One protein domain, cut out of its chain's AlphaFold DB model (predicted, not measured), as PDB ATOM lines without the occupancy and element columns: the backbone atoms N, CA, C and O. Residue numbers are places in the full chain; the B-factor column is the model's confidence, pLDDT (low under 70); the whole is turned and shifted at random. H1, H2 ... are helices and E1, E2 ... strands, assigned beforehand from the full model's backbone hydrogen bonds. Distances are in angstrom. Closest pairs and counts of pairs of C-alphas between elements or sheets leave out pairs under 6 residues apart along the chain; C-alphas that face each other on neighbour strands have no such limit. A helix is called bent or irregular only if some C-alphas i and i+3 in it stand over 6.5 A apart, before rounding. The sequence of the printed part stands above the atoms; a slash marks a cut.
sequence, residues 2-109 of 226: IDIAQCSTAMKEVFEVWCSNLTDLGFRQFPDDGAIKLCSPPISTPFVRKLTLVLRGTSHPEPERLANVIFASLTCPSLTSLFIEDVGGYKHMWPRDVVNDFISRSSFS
ATOM      1  N   ILE A   2     303.047 230.361 149.456       54.50
ATOM      2  CA  ILE A   2     302.567 231.741 149.338       54.50
ATOM      3  C   ILE A   2     301.070 231.631 149.094       54.50
ATOM      4  O   ILE A   2     300.667 230.951 148.157       54.50
ATOM      5  N   ASP A   3     300.269 232.221 149.970       53.69
ATOM      6  CA  ASP A   3     298.818 232.200 149.855       53.69
ATOM      7  C   ASP A   3     298.374 233.479 149.139       53.69
ATOM      8  O   ASP A   3     298.277 234.548 149.742       53.69
ATOM      9  N   ILE A   4     298.261 233.410 147.811       54.34
ATOM     10  CA  ILE A   4     297.929 234.568 146.974       54.34
ATOM     11  C   ILE A   4     296.417 234.567 146.750       54.34
ATOM     12  O   ILE A   4     295.936 234.121 145.713       54.34
ATOM     13  N   ALA A   5     295.681 235.043 147.751       45.44
ATOM     14  CA  ALA A   5     294.222 235.165 147.710       45.44
ATOM     15  C   ALA A   5     293.760 236.269 146.737       45.44
ATOM     16  O   ALA A   5     292.718 236.198 146.099       45.44
ATOM     17  N   GLN A   6     294.574 237.309 146.555       53.41
ATOM     18  CA  GLN A   6     294.204 238.474 145.759       53.41
ATOM     19  C   GLN A   6     295.455 239.010 145.094       53.41
ATOM     20  O   GLN A   6     296.369 239.384 145.822       53.41
ATOM     21  N   CYS A   7     295.518 239.057 143.755       51.62
ATOM     22  CA  CYS A   7     296.202 240.142 143.041       51.62
ATOM     23  C   CYS A   7     296.418 239.907 141.548       51.62
ATOM     24  O   CYS A   7     297.194 239.041 141.167       51.62
ATOM     25  N   SER A   8     295.975 240.852 140.718       57.78
ATOM     26  CA  SER A   8     296.724 241.148 139.487       57.78
ATOM     27  C   SER A   8     298.014 241.916 139.768       57.78
ATOM     28  O   SER A   8     299.021 241.677 139.111       57.78
ATOM     29  N   THR A   9     298.010 242.841 140.739       62.19
ATOM     30  CA  THR A   9     299.155 243.741 140.969       62.19
ATOM     31  C   THR A   9     300.274 243.040 141.742       62.19
ATOM     32  O   THR A   9     301.395 242.961 141.250       62.19
ATOM     33  N   ALA A  10     299.964 242.410 142.878       67.62
ATOM     34  CA  ALA A  10     300.957 241.658 143.640       67.62
ATOM     35  C   ALA A  10     301.393 240.343 142.984       67.62
ATOM     36  O   ALA A  10     302.489 239.909 143.293       67.62
ATOM     37  N   MET A  11     300.643 239.701 142.067       73.62
ATOM     38  CA  MET A  11     301.191 238.519 141.375       73.62
ATOM     39  C   MET A  11     302.431 238.911 140.580       73.62
ATOM     40  O   MET A  11     303.472 238.275 140.720       73.62
ATOM     41  N   LYS A  12     302.350 239.995 139.802       75.81
ATOM     42  CA  LYS A  12     303.494 240.478 139.031       75.81
ATOM     43  C   LYS A  12     304.657 240.884 139.941       75.81
ATOM     44  O   LYS A  12     305.767 240.428 139.706       75.81
ATOM     45  N   GLU A  13     304.402 241.648 141.001       80.19
ATOM     46  CA  GLU A  13     305.451 242.075 141.942       80.19
ATOM     47  C   GLU A  13     306.082 240.893 142.699       80.19
ATOM     48  O   GLU A  13     307.303 240.800 142.804       80.19
ATOM     49  N   VAL A  14     305.275 239.939 143.174       80.06
ATOM     50  CA  VAL A  14     305.761 238.725 143.849       80.06
ATOM     51  C   VAL A  14     306.619 237.904 142.896       80.06
ATOM     52  O   VAL A  14     307.698 237.453 143.279       80.06
ATOM     53  N   PHE A  15     306.190 237.733 141.646       81.94
ATOM     54  CA  PHE A  15     306.990 237.005 140.674       81.94
ATOM     55  C   PHE A  15     308.257 237.771 140.282       81.94
ATOM     56  O   PHE A  15     309.312 237.154 140.206       81.94
ATOM     57  N   GLU A  16     308.222 239.088 140.102       82.06
ATOM     58  CA  GLU A  16     309.422 239.862 139.762       82.06
ATOM     59  C   GLU A  16     310.478 239.825 140.874       82.06
ATOM     60  O   GLU A  16     311.667 239.691 140.585       82.06
ATOM     61  N   VAL A  17     310.064 239.880 142.143       82.38
ATOM     62  CA  VAL A  17     311.009 239.916 143.267       82.38
ATOM     63  C   VAL A  17     311.434 238.503 143.693       82.38
ATOM     64  O   VAL A  17     312.580 238.315 144.104       82.38
ATOM     65  N   TRP A  18     310.544 237.500 143.649       77.62
ATOM     66  CA  TRP A  18     310.772 236.190 144.292       77.62
ATOM     67  C   TRP A  18     310.959 235.022 143.303       77.62
ATOM     68  O   TRP A  18     311.323 233.925 143.734       77.62
ATOM     69  N   CYS A  19     310.759 235.208 141.987       67.38
ATOM     70  CA  CYS A  19     310.789 234.090 141.024       67.38
ATOM     71  C   CYS A  19     312.117 233.359 140.903       67.38
ATOM     72  O   CYS A  19     312.108 232.231 140.415       67.38
ATOM     73  N   SER A  20     313.251 233.970 141.246       82.06
ATOM     74  CA  SER A  20     314.550 233.413 140.846       82.06
ATOM     75  C   SER A  20     314.816 232.018 141.417       82.06
ATOM     76  O   SER A  20     315.543 231.254 140.794       82.06
ATOM     77  N   ASN A  21     314.182 231.656 142.538       87.69
ATOM     78  CA  ASN A  21     314.356 230.353 143.187       87.69
ATOM     79  C   ASN A  21     313.036 229.663 143.573       87.69
ATOM     80  O   ASN A  21     313.058 228.673 144.305       87.69
ATOM     81  N   LEU A  22     311.880 230.172 143.130       92.69
ATOM     82  CA  LEU A  22     310.591 229.601 143.524       92.69
ATOM     83  C   LEU A  22     310.317 228.300 142.756       92.69
ATOM     84  O   LEU A  22     310.000 228.323 141.569       92.69
ATOM     85  N   THR A  23     310.416 227.166 143.447       95.56
ATOM     86  CA  THR A  23     310.156 225.832 142.875       95.56
ATOM     87  C   THR A  23     308.733 225.339 143.104       95.56
ATOM     88  O   THR A  23     308.236 224.516 142.334       95.56
ATOM     89  N   ASP A  24     308.060 225.854 144.129       95.62
ATOM     90  CA  ASP A  24     306.763 225.373 144.588       95.62
ATOM     91  C   ASP A  24     305.807 226.554 144.707       95.62
ATOM     92  O   ASP A  24     306.032 227.486 145.484       95.62
ATOM     93  N   LEU A  25     304.728 226.506 143.936       94.12
ATOM     94  CA  LEU A  25     303.728 227.557 143.859       94.12
ATOM     95  C   LEU A  25     302.362 226.980 144.229       94.12
ATOM     96  O   LEU A  25     301.941 225.952 143.701       94.12
ATOM     97  N   GLY A  26     301.680 227.635 145.162       93.88
ATOM     98  CA  GLY A  26     300.357 227.242 145.629       93.88
ATOM     99  C   GLY A  26     299.388 228.405 145.495       93.88
ATOM    100  O   GLY A  26     299.776 229.542 145.734       93.88
ATOM    101  N   PHE A  27     298.145 228.115 145.135       92.81
ATOM    102  CA  PHE A  27     297.041 229.064 145.170       92.81
ATOM    103  C   PHE A  27     295.882 228.434 145.922       92.81
ATOM    104  O   PHE A  27     295.578 227.257 145.722       92.81
ATOM    105  N   ARG A  28     295.229 229.220 146.772       92.12
ATOM    106  CA  ARG A  28     294.031 228.816 147.494       92.12
ATOM    107  C   ARG A  28     292.975 229.895 147.313       92.12
ATOM    108  O   ARG A  28     293.273 231.073 147.447       92.12
ATOM    109  N   GLN A  29     291.758 229.472 146.993       87.88
ATOM    110  CA  GLN A  29     290.608 230.361 146.876       87.88
ATOM    111  C   GLN A  29     289.958 230.570 148.247       87.88
ATOM    112  O   GLN A  29     289.665 229.587 148.942       87.88
ATOM    113  N   PHE A  30     289.688 231.822 148.624       86.50
ATOM    114  CA  PHE A  30     288.925 232.152 149.828       86.50
ATOM    115  C   PHE A  30     287.489 232.584 149.495       86.50
ATOM    116  O   PHE A  30     287.238 233.090 148.405       86.50
ATOM    117  N   PRO A  31     286.522 232.379 150.415       82.06
ATOM    118  CA  PRO A  31     285.119 232.731 150.177       82.06
ATOM    119  C   PRO A  31     284.878 234.220 149.898       82.06
ATOM    120  O   PRO A  31     283.970 234.548 149.144       82.06
ATOM    121  N   ASP A  32     285.696 235.094 150.491       79.88
ATOM    122  CA  ASP A  32     285.562 236.554 150.409       79.88
ATOM    123  C   ASP A  32     286.572 237.187 149.434       79.88
ATOM    124  O   ASP A  32     286.877 238.380 149.533       79.88
ATOM    125  N   ASP A  33     287.143 236.399 148.517       70.88
ATOM    126  CA  ASP A  33     288.073 236.948 147.536       70.88
ATOM    127  C   ASP A  33     287.339 237.836 146.536       70.88
ATOM    128  O   ASP A  33     286.365 237.442 145.899       70.88
ATOM    129  N   GLY A  34     287.817 239.075 146.415       77.81
ATOM    130  CA  GLY A  34     287.357 239.983 145.376       77.81
ATOM    131  C   GLY A  34     287.713 239.469 143.981       77.81
ATOM    132  O   GLY A  34     288.492 238.530 143.823       77.81
ATOM    133  N   ALA A  35     287.182 240.145 142.960       80.88
ATOM    134  CA  ALA A  35     287.385 239.772 141.564       80.88
ATOM    135  C   ALA A  35     288.870 239.531 141.242       80.88
ATOM    136  O   ALA A  35     289.694 240.456 141.240       80.88
ATOM    137  N   ILE A  36     289.195 238.274 140.948       82.12
ATOM    138  CA  ILE A  36     290.507 237.871 140.461       82.12
ATOM    139  C   ILE A  36     290.610 238.356 139.013       82.12
ATOM    140  O   ILE A  36     289.657 238.233 138.252       82.12
ATOM    141  N   LYS A  37     291.748 238.944 138.637       83.94
ATOM    142  CA  LYS A  37     291.974 239.441 137.276       83.94
ATOM    143  C   LYS A  37     293.055 238.633 136.579       83.94
ATOM    144  O   LYS A  37     294.122 238.390 137.145       83.94
ATOM    145  N   LEU A  38     292.802 238.317 135.317       86.62
ATOM    146  CA  LEU A  38     293.779 237.753 134.388       86.62
ATOM    147  C   LEU A  38     295.048 238.612 134.256       86.62
ATOM    148  O   LEU A  38     294.985 239.836 134.115       86.62
ATOM    149  N   CYS A  39     296.210 237.956 134.227       85.62
ATOM    150  CA  CYS A  39     297.462 238.594 133.827       85.62
ATOM    151  C   CYS A  39     297.588 238.563 132.302       85.62
ATOM    152  O   CYS A  39     297.522 237.499 131.685       85.62
ATOM    153  N   SER A  40     297.812 239.726 131.694       86.12
ATOM    154  CA  SER A  40     298.116 239.840 130.269       86.12
ATOM    155  C   SER A  40     299.353 240.724 130.081       86.12
ATOM    156  O   SER A  40     299.315 241.893 130.480       86.12
ATOM    157  N   PRO A  41     300.456 240.200 129.510       89.50
ATOM    158  CA  PRO A  41     300.643 238.824 129.025       89.50
ATOM    159  C   PRO A  41     300.805 237.783 130.160       89.50
ATOM    160  O   PRO A  41     301.043 238.171 131.307       89.50
ATOM    161  N   PRO A  42     300.723 236.467 129.857       92.19
ATOM    162  CA  PRO A  42     301.020 235.413 130.826       92.19
ATOM    163  C   PRO A  42     302.438 235.537 131.404       92.19
ATOM    164  O   PRO A  42     303.406 235.781 130.681       92.19
ATOM    165  N   ILE A  43     302.566 235.321 132.708       92.50
ATOM    166  CA  ILE A  43     303.807 235.402 133.474       92.50
ATOM    167  C   ILE A  43     304.588 234.095 133.319       92.50
ATOM    168  O   ILE A  43     304.061 233.003 133.544       92.50
ATOM    169  N   SER A  44     305.864 234.197 132.946       93.44
ATOM    170  CA  SER A  44     306.762 233.043 132.867       93.44
ATOM    171  C   SER A  44     307.377 232.742 134.231       93.44
ATOM    172  O   SER A  44     307.968 233.617 134.857       93.44
ATOM    173  N   THR A  45     307.265 231.492 134.673       94.00
ATOM    174  CA  THR A  45     307.802 231.001 135.950       94.00
ATOM    175  C   THR A  45     308.711 229.790 135.689       94.00
ATOM    176  O   THR A  45     308.337 228.636 135.907       94.00
ATOM    177  N   PRO A  46     309.931 230.013 135.159       95.38
ATOM    178  CA  PRO A  46     310.758 228.943 134.604       95.38
ATOM    179  C   PRO A  46     311.299 227.964 135.647       95.38
ATOM    180  O   PRO A  46     311.746 226.884 135.275       95.38
ATOM    181  N   PHE A  47     311.256 228.306 136.934       95.12
ATOM    182  CA  PHE A  47     311.769 227.465 138.019       95.12
ATOM    183  C   PHE A  47     310.678 226.691 138.763       95.12
ATOM    184  O   PHE A  47     311.007 225.760 139.498       95.12
ATOM    185  N   VAL A  48     309.397 227.016 138.545       95.81
ATOM    186  CA  VAL A  48     308.280 226.355 139.229       95.81
ATOM    187  C   VAL A  48     308.154 224.921 138.724       95.81
ATOM    188  O   VAL A  48     307.882 224.668 137.551       95.81
ATOM    189  N   ARG A  49     308.354 223.973 139.640       97.50
ATOM    190  CA  ARG A  49     308.286 222.523 139.427       97.50
ATOM    191  C   ARG A  49     307.011 221.910 139.979       97.50
ATOM    192  O   ARG A  49     306.579 220.882 139.458       97.50
ATOM    193  N   LYS A  50     306.409 222.527 140.996       97.75
ATOM    194  CA  LYS A  50     305.156 222.087 141.606       97.75
ATOM    195  C   LYS A  50     304.143 223.223 141.622       97.75
ATOM    196  O   LYS A  50     304.438 224.299 142.133       97.75
ATOM    197  N   LEU A  51     302.948 222.952 141.103       97.25
ATOM    198  CA  LEU A  51     301.793 223.842 141.163       97.25
ATOM    199  C   LEU A  51     300.683 223.162 141.965       97.25
ATOM    200  O   LEU A  51     300.355 222.001 141.724       97.25
ATOM    201  N   THR A  52     300.122 223.866 142.940       97.31
ATOM    202  CA  THR A  52     299.006 223.386 143.764       97.31
ATOM    203  C   THR A  52     297.863 224.389 143.717       97.31
ATOM    204  O   THR A  52     298.083 225.569 143.961       97.31
ATOM    205  N   LEU A  53     296.654 223.926 143.409       95.75
ATOM    206  CA  LEU A  53     295.430 224.720 143.395       95.75
ATOM    207  C   LEU A  53     294.445 224.126 144.401       95.75
ATOM    208  O   LEU A  53     294.031 222.982 144.246       95.75
ATOM    209  N   VAL A  54     294.071 224.910 145.407       95.19
ATOM    210  CA  VAL A  54     293.021 224.573 146.371       95.19
ATOM    211  C   VAL A  54     291.800 225.423 146.047       95.19
ATOM    212  O   VAL A  54     291.779 226.629 146.299       95.19
ATOM    213  N   LEU A  55     290.807 224.796 145.434       93.38
ATOM    214  CA  LEU A  55     289.581 225.422 144.965       93.38
ATOM    215  C   LEU A  55     288.500 225.338 146.047       93.38
ATOM    216  O   LEU A  55     288.544 224.485 146.935       93.38
ATOM    217  N   ARG A  56     287.537 226.257 145.987       91.25
ATOM    218  CA  ARG A  56     286.342 226.237 146.834       91.25
ATOM    219  C   ARG A  56     285.121 226.600 146.010       91.25
ATOM    220  O   ARG A  56     285.213 227.407 145.086       91.25
ATOM    221  N   GLY A  57     283.971 226.029 146.358       86.12
ATOM    222  CA  GLY A  57     282.696 226.480 145.820       86.12
ATOM    223  C   GLY A  57     282.400 227.913 146.263       86.12
ATOM    224  O   GLY A  57     282.442 228.223 147.453       86.12
ATOM    225  N   THR A  58     282.084 228.787 145.310       83.38
ATOM    226  CA  THR A  58     281.526 230.114 145.590       83.38
ATOM    227  C   THR A  58     280.017 230.068 145.385       83.38
ATOM    228  O   THR A  58     279.519 229.464 144.434       83.38
ATOM    229  N   SER A  59     279.262 230.715 146.271       80.19
ATOM    230  CA  SER A  59     277.808 230.871 146.123       80.19
ATOM    231  C   SER A  59     277.437 231.755 144.928       80.19
ATOM    232  O   SER A  59     276.332 231.650 144.394       80.19
ATOM    233  N   HIS A  60     278.349 232.631 144.511       74.69
ATOM    234  CA  HIS A  60     278.129 233.576 143.431       74.69
ATOM    235  C   HIS A  60     278.671 233.049 142.097       74.69
ATOM    236  O   HIS A  60     279.732 232.415 142.070       74.69
ATOM    237  N   PRO A  61     277.965 233.312 140.979       71.06
ATOM    238  CA  PRO A  61     278.487 233.088 139.639       71.06
ATOM    239  C   PRO A  61     279.610 234.099 139.373       71.06
ATOM    240  O   PRO A  61     279.392 235.173 138.820       71.06
ATOM    241  N   GLU A  62     280.811 233.763 139.829       69.88
ATOM    242  CA  GLU A  62     282.029 234.525 139.569       69.88
ATOM    243  C   GLU A  62     282.339 234.513 138.060       69.88
ATOM    244  O   GLU A  62     282.322 233.439 137.441       69.88
ATOM    245  N   PRO A  63     282.634 235.674 137.445       65.50
ATOM    246  CA  PRO A  63     282.972 235.748 136.026       65.50
ATOM    247  C   PRO A  63     284.321 235.080 135.711       65.50
ATOM    248  O   PRO A  63     284.485 234.517 134.629       65.50
ATOM    249  N   GLU A  64     285.271 235.090 136.652       77.75
ATOM    250  CA  GLU A  64     286.627 234.565 136.462       77.75
ATOM    251  C   GLU A  64     287.024 233.639 137.620       77.75
ATOM    252  O   GLU A  64     287.288 234.063 138.738       77.75
ATOM    253  N   ARG A  65     287.073 232.330 137.353       86.81
ATOM    254  CA  ARG A  65     287.413 231.312 138.362       86.81
ATOM    255  C   ARG A  65     288.922 231.249 138.582       86.81
ATOM    256  O   ARG A  65     289.665 231.290 137.603       86.81
ATOM    257  N   LEU A  66     289.369 231.004 139.821       90.62
ATOM    258  CA  LEU A  66     290.798 230.906 140.159       90.62
ATOM    259  C   LEU A  66     291.564 229.976 139.204       90.62
ATOM    260  O   LEU A  66     292.555 230.393 138.618       90.62
ATOM    261  N   ALA A  67     291.081 228.749 138.978       93.00
ATOM    262  CA  ALA A  67     291.731 227.812 138.057       93.00
ATOM    263  C   ALA A  67     291.906 228.402 136.642       93.00
ATOM    264  O   ALA A  67     292.993 228.317 136.074       93.00
ATOM    265  N   ASN A  68     290.874 229.059 136.100       93.31
ATOM    266  CA  ASN A  68     290.939 229.701 134.783       93.31
ATOM    267  C   ASN A  68     291.978 230.814 134.780       93.31
ATOM    268  O   ASN A  68     292.806 230.875 133.875       93.31
ATOM    269  N   VAL A  69     291.949 231.670 135.802       92.25
ATOM    270  CA  VAL A  69     292.879 232.791 135.904       92.25
ATOM    271  C   VAL A  69     294.311 232.286 135.986       92.25
ATOM    272  O   VAL A  69     295.150 232.751 135.220       92.25
ATOM    273  N   ILE A  70     294.598 231.308 136.845       94.38
ATOM    274  CA  ILE A  70     295.952 230.779 137.015       94.38
ATOM    275  C   ILE A  70     296.443 230.086 135.739       94.38
ATOM    276  O   ILE A  70     297.539 230.393 135.265       94.38
ATOM    277  N   PHE A  71     295.638 229.208 135.134       96.00
ATOM    278  CA  PHE A  71     296.035 228.517 133.905       96.00
ATOM    279  C   PHE A  71     296.160 229.458 132.705       96.00
ATOM    280  O   PHE A  71     297.014 229.232 131.855       96.00
ATOM    281  N   ALA A  72     295.384 230.538 132.630       94.81
ATOM    282  CA  ALA A  72     295.556 231.554 131.595       94.81
ATOM    283  C   ALA A  72     296.769 232.466 131.863       94.81
ATOM    284  O   ALA A  72     297.432 232.900 130.923       94.81
ATOM    285  N   SER A  73     297.082 232.727 133.135       94.25
ATOM    286  CA  SER A  73     298.079 233.725 133.543       94.25
ATOM    287  C   SER A  73     299.498 233.190 133.671       94.25
ATOM    288  O   SER A  73     300.414 234.000 133.733       94.25
ATOM    289  N   LEU A  74     299.719 231.875 133.737       95.31
ATOM    290  CA  LEU A  74     301.053 231.311 133.980       95.31
ATOM    291  C   LEU A  74     301.620 230.550 132.781       95.31
ATOM    292  O   LEU A  74     300.896 229.929 132.005       95.31
ATOM    293  N   THR A  75     302.944 230.558 132.666       96.69
ATOM    294  CA  THR A  75     303.727 229.664 131.805       96.69
ATOM    295  C   THR A  75     304.799 229.002 132.668       96.69
ATOM    296  O   THR A  75     305.658 229.695 133.212       96.69
ATOM    297  N   CYS A  76     304.750 227.676 132.819       97.25
ATOM    298  CA  CYS A  76     305.585 226.937 133.776       97.25
ATOM    299  C   CYS A  76     306.388 225.825 133.074       97.25
ATOM    300  O   CYS A  76     306.025 224.654 133.190       97.25
ATOM    301  N   PRO A  77     307.464 226.135 132.329       97.75
ATOM    302  CA  PRO A  77     308.156 225.141 131.499       97.75
ATOM    303  C   PRO A  77     308.854 224.024 132.284       97.75
ATOM    304  O   PRO A  77     309.039 222.929 131.760       97.75
ATOM    305  N   SER A  78     309.189 224.260 133.553       97.50
ATOM    306  CA  SER A  78     309.800 223.251 134.432       97.50
ATOM    307  C   SER A  78     308.788 222.477 135.281       97.50
ATOM    308  O   SER A  78     309.193 221.753 136.192       97.50
ATOM    309  N   LEU A  79     307.481 222.624 135.030       98.38
ATOM    310  CA  LEU A  79     306.457 221.996 135.857       98.38
ATOM    311  C   LEU A  79     306.510 220.468 135.735       98.38
ATOM    312  O   LEU A  79     306.375 219.894 134.660       98.38
ATOM    313  N   THR A  80     306.666 219.792 136.866       98.44
ATOM    314  CA  THR A  80     306.695 218.323 136.943       98.44
ATOM    315  C   THR A  80     305.525 217.769 137.741       98.44
ATOM    316  O   THR A  80     305.127 216.629 137.518       98.44
ATOM    317  N   SER A  81     304.942 218.566 138.641       98.50
ATOM    318  CA  SER A  81     303.852 218.131 139.513       98.50
ATOM    319  C   SER A  81     302.705 219.140 139.548       98.50
ATOM    320  O   SER A  81     302.927 220.322 139.814       98.50
ATOM    321  N   LEU A  82     301.480 218.664 139.328       98.38
ATOM    322  CA  LEU A  82     300.255 219.458 139.390       98.38
ATOM    323  C   LEU A  82     299.263 218.809 140.358       98.38
ATOM    324  O   LEU A  82     298.893 217.648 140.192       98.38
ATOM    325  N   PHE A  83     298.830 219.581 141.349       98.19
ATOM    326  CA  PHE A  83     297.853 219.175 142.355       98.19
ATOM    327  C   PHE A  83     296.662 220.121 142.296       98.19
ATOM    328  O   PHE A  83     296.841 221.336 142.360       98.19
ATOM    329  N   ILE A  84     295.461 219.575 142.159       97.12
ATOM    330  CA  ILE A  84     294.213 220.333 142.141       97.12
ATOM    331  C   ILE A  84     293.263 219.632 143.096       97.12
ATOM    332  O   ILE A  84     293.004 218.441 142.946       97.12
ATOM    333  N   GLU A  85     292.778 220.366 144.082       96.62
ATOM    334  CA  GLU A  85     291.921 219.846 145.138       96.62
ATOM    335  C   GLU A  85     290.786 220.830 145.387       96.62
ATOM    336  O   GLU A  85     291.023 222.035 145.463       96.62
ATOM    337  N   ASP A  86     289.563 220.330 145.520       94.44
ATOM    338  CA  ASP A  86     288.470 221.085 146.124       94.44
ATOM    339  C   ASP A  86     288.348 220.754 147.614       94.44
ATOM    340  O   ASP A  86     288.489 219.609 148.025       94.44
ATOM    341  N   VAL A  87     288.081 221.775 148.426       92.25
ATOM    342  CA  VAL A  87     287.875 221.640 149.877       92.25
ATOM    343  C   VAL A  87     286.528 222.204 150.341       92.25
ATOM    344  O   VAL A  87     286.344 222.445 151.536       92.25
ATOM    345  N   GLY A  88     285.612 222.520 149.422       86.88
ATOM    346  CA  GLY A  88     284.395 223.258 149.753       86.88
ATOM    347  C   GLY A  88     283.261 223.155 148.736       86.88
ATOM    348  O   GLY A  88     282.559 224.149 148.546       86.88
ATOM    349  N   GLY A  89     283.077 222.009 148.081       86.88
ATOM    350  CA  GLY A  89     281.938 221.764 147.194       86.88
ATOM    351  C   GLY A  89     282.004 222.578 145.901       86.88
ATOM    352  O   GLY A  89     281.051 223.262 145.527       86.88
ATOM    353  N   TYR A  90     283.146 222.553 145.226       86.38
ATOM    354  CA  TYR A  90     283.373 223.140 143.917       86.38
ATOM    355  C   TYR A  90     282.488 222.453 142.873       86.38
ATOM    356  O   TYR A  90     282.731 221.329 142.454       86.38
ATOM    357  N   LYS A  91     281.450 223.153 142.407       89.19
ATOM    358  CA  LYS A  91     280.466 222.624 141.434       89.19
ATOM    359  C   LYS A  91     280.785 222.966 139.984       89.19
ATOM    360  O   LYS A  91     279.972 222.787 139.081       89.19
ATOM    361  N   HIS A  92     281.938 223.567 139.753       89.12
ATOM    362  CA  HIS A  92     282.274 224.129 138.464       89.12
ATOM    363  C   HIS A  92     282.910 223.077 137.564       89.12
ATOM    364  O   HIS A  92     283.777 222.314 137.979       89.12
ATOM    365  N   MET A  93     282.489 223.068 136.300       89.25
ATOM    366  CA  MET A  93     283.074 222.178 135.304       89.25
ATOM    367  C   MET A  93     284.557 222.483 135.083       89.25
ATOM    368  O   MET A  93     284.961 223.650 135.039       89.25
ATOM    369  N   TRP A  94     285.326 221.418 134.858       92.81
ATOM    370  CA  TRP A  94     286.726 221.466 134.453       92.81
ATOM    371  C   TRP A  94     286.983 222.417 133.266       92.81
ATOM    372  O   TRP A  94     286.364 222.248 132.207       92.81
ATOM    373  N   PRO A  95     287.924 223.373 133.380       94.44
ATOM    374  CA  PRO A  95     288.200 224.349 132.330       94.44
ATOM    375  C   PRO A  95     289.114 223.788 131.235       94.44
ATOM    376  O   PRO A  95     290.269 224.192 131.088       94.44
ATOM    377  N   ARG A  96     288.575 222.843 130.456       95.00
ATOM    378  CA  ARG A  96     289.292 222.054 129.439       95.00
ATOM    379  C   ARG A  96     290.168 222.903 128.520       95.00
ATOM    380  O   ARG A  96     291.353 222.611 128.387       95.00
ATOM    381  N   ASP A  97     289.608 223.940 127.908       96.25
ATOM    382  CA  ASP A  97     290.321 224.719 126.889       96.25
ATOM    383  C   ASP A  97     291.479 225.517 127.498       96.25
ATOM    384  O   ASP A  97     292.608 225.442 127.017       96.25
ATOM    385  N   VAL A  98     291.245 226.166 128.642       96.44
ATOM    386  CA  VAL A  98     292.271 226.958 129.339       96.44
ATOM    387  C   VAL A  98     293.423 226.076 129.832       96.44
ATOM    388  O   VAL A  98     294.589 226.460 129.743       96.44
ATOM    389  N   VAL A  99     293.121 224.867 130.319       97.19
ATOM    390  CA  VAL A  99     294.152 223.897 130.723       97.19
ATOM    391  C   VAL A  99     294.949 223.404 129.515       97.19
ATOM    392  O   VAL A  99     296.173 223.297 129.588       97.19
ATOM    393  N   ASN A 100     294.288 223.132 128.390       96.88
ATOM    394  CA  ASN A 100     294.969 222.712 127.165       96.88
ATOM    395  C   ASN A 100     295.914 223.801 126.640       96.88
ATOM    396  O   ASN A 100     297.040 223.492 126.236       96.88
ATOM    397  N   ASP A 101     295.491 225.063 126.697       97.69
ATOM    398  CA  ASP A 101     296.323 226.211 126.342       97.69
ATOM    399  C   ASP A 101     297.511 226.353 127.297       97.69
ATOM    400  O   ASP A 101     298.634 226.594 126.852       97.69
ATOM    401  N   PHE A 102     297.297 226.154 128.602       97.88
ATOM    402  CA  PHE A 102     298.363 226.152 129.606       97.88
ATOM    403  C   PHE A 102     299.417 225.073 129.343       97.88
ATOM    404  O   PHE A 102     300.614 225.372 129.379       97.88
ATOM    405  N   ILE A 103     298.990 223.840 129.048       98.00
ATOM    406  CA  ILE A 103     299.885 222.721 128.716       98.00
ATOM    407  C   ILE A 103     300.676 223.042 127.450       98.00
ATOM    408  O   ILE A 103     301.900 222.928 127.441       98.00
ATOM    409  N   SER A 104     299.986 223.493 126.398       97.88
ATOM    410  CA  SER A 104     300.609 223.789 125.104       97.88
ATOM    411  C   SER A 104     301.638 224.913 125.236       97.88
ATOM    412  O   SER A 104     302.777 224.777 124.791       97.88
ATOM    413  N   ARG A 105     301.270 226.001 125.923       97.75
ATOM    414  CA  ARG A 105     302.137 227.164 126.142       97.75
ATOM    415  C   ARG A 105     303.324 226.854 127.046       97.75
ATOM    416  O   ARG A 105     304.414 227.356 126.801       97.75
ATOM    417  N   SER A 106     303.123 226.054 128.091       97.88
ATOM    418  CA  SER A 106     304.193 225.736 129.037       97.88
ATOM    419  C   SER A 106     305.128 224.648 128.521       97.88
ATOM    420  O   SER A 106     306.296 224.666 128.884       97.88
ATOM    421  N   SER A 107     304.655 223.728 127.670       97.00
ATOM    422  CA  SER A 107     305.476 222.651 127.085       97.00
ATOM    423  C   SER A 107     306.274 221.849 128.129       97.00
ATOM    424  O   SER A 107     307.399 221.415 127.884       97.00
ATOM    425  N   PHE A 108     305.703 221.670 129.322       97.12
ATOM    426  CA  PHE A 108     306.350 220.965 130.424       97.12
ATOM    427  C   PHE A 108     306.252 219.441 130.281       97.12
ATOM    428  O   PHE A 108     305.418 218.909 129.549       97.12
ATOM    429  N   SER A 109     307.075 218.720 131.045       96.94
ATOM    430  CA  SER A 109     307.043 217.254 131.140       96.94
ATOM    431  C   SER A 109     306.488 216.824 132.498       96.94
ATOM    432  O   SER A 109     307.239 216.522 133.426       96.94
TER     433      SER A 109
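What this domain is: This is residues 2 to 109 of the 226 residues of an uncharacterized protein of Gymnopus androsaceus JB14 (UniProt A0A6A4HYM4). Three parallel strands, E1 E2 E3, make a wall that H2 grazes; H3 packs on H2, and H1 lies beyond the E1 edge. The 108 printed residues, under half in named elements, run H1 E1 E2 H2 E3 H3, mixed in class. The whole is compact, radius of gyration of the C-alphas 13.1 A, spans 37 by 26 by 23 A.

How they stand to each other: H1, residues 9 to 21, has 7 of 9 O i to N i+4 pairs within hydrogen-bond range. Between E1, residues 24 to 28, and E2, residues 50 to 55, find N 27 and O 52, 2.8 A. H2, residues 66 to 73, only grazes the sheet. E2, H2 and E3, residues 81 to 86, form a strand-helix-strand unit, parallel neighbours with a helix between, its crossover right-handed; see N 53 and O 83, 2.8 A. H3, residues 96 to 106, touches H2, closest C-alphas Phe 71 and Phe 102, 5.4 A; both have every such helix pair within range.

Where its parts are: Irregular H1, C-alphas 17 and 20 being 7.8 A apart, begins at C-alpha 9, (299.155, 243.741, 140.969). H3 ends at C-alpha 106, (304.193, 225.736, 129.037).

The domain as a whole: The E1 to E2 link is long; pLDDT is under 70 at residues 2 to 10, 19 and 62 to 63.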